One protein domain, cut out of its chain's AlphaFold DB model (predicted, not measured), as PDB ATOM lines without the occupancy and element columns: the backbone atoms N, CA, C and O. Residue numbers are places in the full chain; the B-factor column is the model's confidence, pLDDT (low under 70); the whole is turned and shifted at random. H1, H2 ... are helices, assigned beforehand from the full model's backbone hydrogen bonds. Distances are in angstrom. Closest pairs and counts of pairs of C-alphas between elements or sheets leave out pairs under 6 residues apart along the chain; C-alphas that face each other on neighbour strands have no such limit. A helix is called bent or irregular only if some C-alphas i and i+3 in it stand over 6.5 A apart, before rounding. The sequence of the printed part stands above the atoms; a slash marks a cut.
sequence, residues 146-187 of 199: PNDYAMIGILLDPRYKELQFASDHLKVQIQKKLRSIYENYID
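This is residues 146 to 187 of the 199 residues of an uncharacterized protein of Rhizophagus irregularis (UniProt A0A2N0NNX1). A short helix, H1, crosses one long helix, H2, at about a right angle, and a long loop sweeps from the end of H1 to the beginning of H2. H2 makes the long axis, and its last part, residues 179 to 187, sticks out beyond a compact body. The printed part has 42 residues with two named helices, H1 then H2 along the chain, and no named strand; the class is all helix. The whole is compact, with a radius of gyration of the C-alphas of 10.4 A, yet elongated in outline, spanning 33 by 20 by 16 A.

H1, residues 148 to 156, touches H2, residues 168 to 187. The closest C-alphas of the two helices are those of Ile 152 and Ile 174, 6.2 A apart. H2 touches H1 with residues 174 to 178 alone. The lines of H1 and H2 are about perpendicular, at 90 degrees, and their centres are 10.4 A apart. In both H1 and H2, every O i to N i+4 pair is within hydrogen-bond range. Residues 179 to 187 of H2 stand free.

H1 begins with C-alpha 148 at (-45.686, 16.902, -9.030) and ends with C-alpha 156 at (-36.441, 17.417, -17.225), 12.4 A from first to last C-alpha. H2 begins with C-alpha 168 at (-45.711, 3.888, -15.548). It measures 29.0 A from first to last C-alpha and ends with C-alpha 187 at (-51.857, 30.930, -23.981).

The two C-alphas farthest apart are those of Phe 165 and Asp 187, at 33.1 A. Without residues 179 to 187, the body spans 20 by 17 by 15 A. The link from H1 to H2, 11 residues, is long. The printed part has no cut. The mean pLDDT of the printed part is 76.7, and it is under 70 at residue 146, residues 158 to 163 and residue 187.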
ATOM      1  N   PRO A 146     -42.787  13.027  -3.226       60.62
ATOM      2  CA  PRO A 146     -42.519  13.451  -4.589       60.62
ATOM      3  C   PRO A 146     -43.672  14.337  -5.093       60.62
ATOM      4  O   PRO A 146     -44.640  13.854  -5.674       60.62
ATOM      5  N   ASN A 147     -43.593  15.637  -4.814       72.19
ATOM      6  CA  ASN A 147     -44.497  16.648  -5.362       72.19
ATOM      7  C   ASN A 147     -44.466  16.593  -6.903       72.19
ATOM      8  O   ASN A 147     -43.410  16.336  -7.486       72.19
ATOM      9  N   ASP A 148     -45.587  16.877  -7.567       74.06
ATOM     10  CA  ASP A 148     -45.686  16.902  -9.030       74.06
ATOM     11  C   ASP A 148     -44.596  17.769  -9.662       74.06
ATOM     12  O   ASP A 148     -43.960  17.359 -10.626       74.06
ATOM     13  N   TYR A 149     -44.301  18.929  -9.071       73.88
ATOM     14  CA  TYR A 149     -43.236  19.819  -9.540       73.88
ATOM     15  C   TYR A 149     -41.837  19.221  -9.383       73.88
ATOM     16  O   TYR A 149     -40.991  19.386 -10.259       73.88
ATOM     17  N   ALA A 150     -41.587  18.492  -8.292       74.19
ATOM     18  CA  ALA A 150     -40.317  17.795  -8.099       74.19
ATOM     19  C   ALA A 150     -40.158  16.676  -9.136       74.19
ATOM     20  O   ALA A 150     -39.089  16.495  -9.709       74.19
ATOM     21  N   MET A 151     -41.248  15.970  -9.427       74.44
ATOM     22  CA  MET A 151     -41.297  14.926 -10.442       74.44
ATOM     23  C   MET A 151     -41.136  15.462 -11.869       74.44
ATOM     24  O   MET A 151     -40.417  14.863 -12.667       74.44
ATOM     25  N   ILE A 152     -41.731  16.616 -12.176       77.19
ATOM     26  CA  ILE A 152     -41.492  17.347 -13.426       77.19
ATOM     27  C   ILE A 152     -40.017  17.763 -13.517       77.19
ATOM     28  O   ILE A 152     -39.386  17.546 -14.547       77.19
ATOM     29  N   GLY A 153     -39.435  18.286 -12.435       75.38
ATOM     30  CA  GLY A 153     -38.017  18.649 -12.387       75.38
ATOM     31  C   GLY A 153     -37.085  17.465 -12.664       75.38
ATOM     32  O   GLY A 153     -36.111  17.612 -13.398       75.38
ATOM     33  N   ILE A 154     -37.409  16.276 -12.146       77.56
ATOM     34  CA  ILE A 154     -36.646  15.051 -12.431       77.56
ATOM     35  C   ILE A 154     -36.837  14.602 -13.886       77.56
ATOM     36  O   ILE A 154     -35.867  14.196 -14.521       77.56
ATOM     37  N   LEU A 155     -38.054  14.699 -14.435       78.69
ATOM     38  CA  LEU A 155     -38.337  14.363 -15.836       78.69
ATOM     39  C   LEU A 155     -37.533  15.236 -16.818       78.69
ATOM     40  O   LEU A 155     -37.170  14.772 -17.900       78.69
ATOM     41  N   LEU A 156     -37.248  16.483 -16.441       74.75
ATOM     42  CA  LEU A 156     -36.441  17.417 -17.225       74.75
ATOM     43  C   LEU A 156     -34.924  17.193 -17.077       74.75
ATOM     44  O   LEU A 156     -34.171  17.684 -17.919       74.75
ATOM     45  N   ASP A 157     -34.451  16.447 -16.067       71.75
ATOM     46  CA  ASP A 157     -33.025  16.102 -15.947       71.75
ATOM     47  C   ASP A 157     -32.668  14.989 -16.958       71.75
ATOM     48  O   ASP A 157     -33.202  13.876 -16.870       71.75
ATOM     49  N   PRO A 158     -31.720  15.222 -17.890       65.56
ATOM     50  CA  PRO A 158     -31.323  14.241 -18.902       65.56
ATOM     51  C   PRO A 158     -30.877  12.884 -18.342       65.56
ATOM     52  O   PRO A 158     -30.977  11.877 -19.037       65.56
ATOM     53  N   ARG A 159     -30.399  12.834 -17.093       62.38
ATOM     54  CA  ARG A 159     -29.931  11.602 -16.435       62.38
ATOM     55  C   ARG A 159     -31.064  10.740 -15.887       62.38
ATOM     56  O   ARG A 159     -30.860   9.553 -15.658       62.38
ATOM     57  N   TYR A 160     -32.235  11.329 -15.664       67.19
ATOM     58  CA  TYR A 160     -33.373  10.674 -15.015       67.19
ATOM     59  C   TYR A 160     -34.665  10.771 -15.841       67.19
ATOM     60  O   TYR A 160     -35.732  10.409 -15.347       67.19
ATOM     61  N   LYS A 161     -34.553  11.179 -17.113       64.12
ATOM     62  CA  LYS A 161     -35.649  11.397 -18.072       64.12
ATOM     63  C   LYS A 161     -36.597  10.204 -18.228       64.12
ATOM     64  O   LYS A 161     -37.780  10.376 -18.497       64.12
ATOM     65  N   GLU A 162     -36.099   8.988 -18.035       66.06
ATOM     66  CA  GLU A 162     -36.905   7.765 -18.149       66.06
ATOM     67  C   GLU A 162     -37.662   7.400 -16.865       66.06
ATOM     68  O   GLU A 162     -38.476   6.469 -16.869       66.06
ATOM     69  N   LEU A 163     -37.396   8.117 -15.764       68.94
ATOM     70  CA  LEU A 163     -37.983   7.894 -14.444       68.94
ATOM     71  C   LEU A 163     -38.003   6.397 -14.081       68.94
ATOM     72  O   LEU A 163     -39.023   5.885 -13.636       68.94
ATOM     73  N   GLN A 164     -36.909   5.656 -14.305       71.88
ATOM     74  CA  GLN A 164     -36.900   4.186 -14.157       71.88
ATOM     75  C   GLN A 164     -37.288   3.694 -12.750       71.88
ATOM     76  O   GLN A 164     -37.678   2.545 -12.575       71.88
ATOM     77  N   PHE A 165     -37.217   4.572 -11.750       74.38
ATOM     78  CA  PHE A 165     -37.628   4.310 -10.373       74.38
ATOM     79  C   PHE A 165     -39.133   4.538 -10.107       74.38
ATOM     80  O   PHE A 165     -39.606   4.221  -9.018       74.38
ATOM     81  N   ALA A 166     -39.878   5.124 -11.049       75.12
ATOM     82  CA  ALA A 166     -41.293   5.473 -10.916       75.12
ATOM     83  C   ALA A 166     -42.197   4.505 -11.694       75.12
ATOM     84  O   ALA A 166     -41.796   3.951 -12.718       75.12
ATOM     85  N   SER A 167     -43.442   4.342 -11.241       77.75
ATOM     86  CA  SER A 167     -44.439   3.525 -11.941       77.75
ATOM     87  C   SER A 167     -44.909   4.185 -13.239       77.75
ATOM     88  O   SER A 167     -44.995   5.411 -13.328       77.75
ATOM     89  N   ASP A 168     -45.278   3.380 -14.237       78.62
ATOM     90  CA  ASP A 168     -45.711   3.888 -15.548       78.62
ATOM     91  C   ASP A 168     -46.945   4.794 -15.450       78.62
ATOM     92  O   ASP A 168     -47.020   5.827 -16.114       78.62
ATOM     93  N   HIS A 169     -47.873   4.475 -14.544       79.69
ATOM     94  CA  HIS A 169     -49.029   5.325 -14.257       79.69
ATOM     95  C   HIS A 169     -48.615   6.730 -13.789       79.69
ATOM     96  O   HIS A 169     -49.172   7.728 -14.249       79.69
ATOM     97  N   LEU A 170     -47.609   6.825 -12.911       78.94
ATOM     98  CA  LEU A 170     -47.121   8.103 -12.398       78.94
ATOM     99  C   LEU A 170     -46.416   8.908 -13.497       78.94
ATOM    100  O   LEU A 170     -46.646  10.110 -13.616       78.94
ATOM    101  N   LYS A 171     -45.634   8.246 -14.361       81.75
ATOM    102  CA  LYS A 171     -44.990   8.891 -15.518       81.75
ATOM    103  C   LYS A 171     -46.012   9.548 -16.439       81.75
ATOM    104  O   LYS A 171     -45.846  10.709 -16.804       81.75
ATOM    105  N   VAL A 172     -47.093   8.835 -16.762       83.94
ATOM    106  CA  VAL A 172     -48.175   9.361 -17.608       83.94
ATOM    107  C   VAL A 172     -48.854  10.563 -16.949       83.94
ATOM    108  O   VAL A 172     -49.134  11.553 -17.625       83.94
ATOM    109  N   GLN A 173     -49.093  10.523 -15.634       84.81
ATOM    110  CA  GLN A 173     -49.672  11.659 -14.910       84.81
ATOM    111  C   GLN A 173     -48.763  12.897 -14.937       84.81
ATOM    112  O   GLN A 173     -49.241  13.997 -15.208       84.81
ATOM    113  N   ILE A 174     -47.460  12.720 -14.715       85.19
ATOM    114  CA  ILE A 174     -46.475  13.812 -14.726       85.19
ATOM    115  C   ILE A 174     -46.345  14.413 -16.129       85.19
ATOM    116  O   ILE A 174     -46.337  15.631 -16.276       85.19
ATOM    117  N   GLN A 175     -46.299  13.579 -17.171       84.38
ATOM    118  CA  GLN A 175     -46.244  14.042 -18.561       84.38
ATOM    119  C   GLN A 175     -47.492  14.839 -18.952       84.38
ATOM    120  O   GLN A 175     -47.374  15.870 -19.612       84.38
ATOM    121  N   LYS A 176     -48.681  14.398 -18.521       87.31
ATOM    122  CA  LYS A 176     -49.928  15.153 -18.719       87.31
ATOM    123  C   LYS A 176     -49.885  16.508 -18.014       87.31
ATOM    124  O   LYS A 176     -50.257  17.502 -18.621       87.31
ATOM    125  N   LYS A 177     -49.381  16.562 -16.776       86.50
ATOM    126  CA  LYS A 177     -49.220  17.826 -16.037       86.50
ATOM    127  C   LYS A 177     -48.214  18.766 -16.698       86.50
ATOM    128  O   LYS A 177     -48.497  19.951 -16.843       86.50
ATOM    129  N   LEU A 178     -47.074  18.246 -17.150       86.06
ATOM    130  CA  LEU A 178     -46.086  19.034 -17.889       86.06
ATOM    131  C   LEU A 178     -46.690  19.620 -19.171       86.06
ATOM    132  O   LEU A 178     -46.491  20.798 -19.451       86.06
ATOM    133  N   ARG A 179     -47.470  18.823 -19.910       86.44
ATOM    134  CA  ARG A 179     -48.191  19.285 -21.100       86.44
ATOM    135  C   ARG A 179     -49.171  20.412 -20.769       86.44
ATOM    136  O   ARG A 179     -49.101  21.444 -21.418       86.44
ATOM    137  N   SER A 180     -49.992  20.263 -19.726       86.88
ATOM    138  CA  SER A 180     -50.924  21.327 -19.323       86.88
ATOM    139  C   SER A 180     -50.219  22.615 -18.888       86.88
ATOM    140  O   SER A 180     -50.714  23.701 -19.149       86.88
ATOM    141  N   ILE A 181     -49.051  22.515 -18.242       85.44
ATOM    142  CA  ILE A 181     -48.261  23.695 -17.851       85.44
ATOM    143  C   ILE A 181     -47.712  24.407 -19.088       85.44
ATOM    144  O   ILE A 181     -47.704  25.630 -19.130       85.44
ATOM    145  N   TYR A 182     -47.257  23.646 -20.084       83.88
ATOM    146  CA  TYR A 182     -46.758  24.202 -21.336       83.88
ATOM    147  C   TYR A 182     -47.866  24.878 -22.153       83.88
ATOM    148  O   TYR A 182     -47.670  25.989 -22.628       83.88
ATOM    149  N   GLU A 183     -49.031  24.237 -22.276       85.94
ATOM    150  CA  GLU A 183     -50.201  24.796 -22.972       85.94
ATOM    151  C   GLU A 183     -50.650  26.113 -22.317       85.94
ATOM    152  O   GLU A 183     -50.719  27.132 -22.995       85.94
ATOM    153  N   ASN A 184     -50.774  26.146 -20.984       83.06
ATOM    154  CA  ASN A 184     -51.096  27.376 -20.248       83.06
ATOM    155  C   ASN A 184     -50.046  28.494 -20.400       83.06
ATOM    156  O   ASN A 184     -50.376  29.658 -20.202       83.06
ATOM    157  N   TYR A 185     -48.778  28.158 -20.663       78.69
ATOM    158  CA  TYR A 185     -47.721  29.155 -20.859       78.69
ATOM    159  C   TYR A 185     -47.806  29.795 -22.251       78.69
ATOM    160  O   TYR A 185     -47.606  30.998 -22.374       78.69
ATOM    161  N   ILE A 186     -48.136  29.010 -23.283       73.88
ATOM    162  CA  ILE A 186     -48.344  29.528 -24.644       73.88
ATOM    163  C   ILE A 186     -49.549  30.470 -24.681       73.88
ATOM    164  O   ILE A 186     -49.443  31.561 -25.233       73.88
ATOM    165  N   ASP A 187     -50.648  30.099 -24.023       61.66
ATOM    166  CA  ASP A 187     -51.857  30.930 -23.981       61.66
ATOM    167  C   ASP A 187     -51.625  32.291 -23.281       61.66
ATOM    168  O   ASP A 187     -52.367  33.240 -23.511       61.66
TER     169      ASP A 187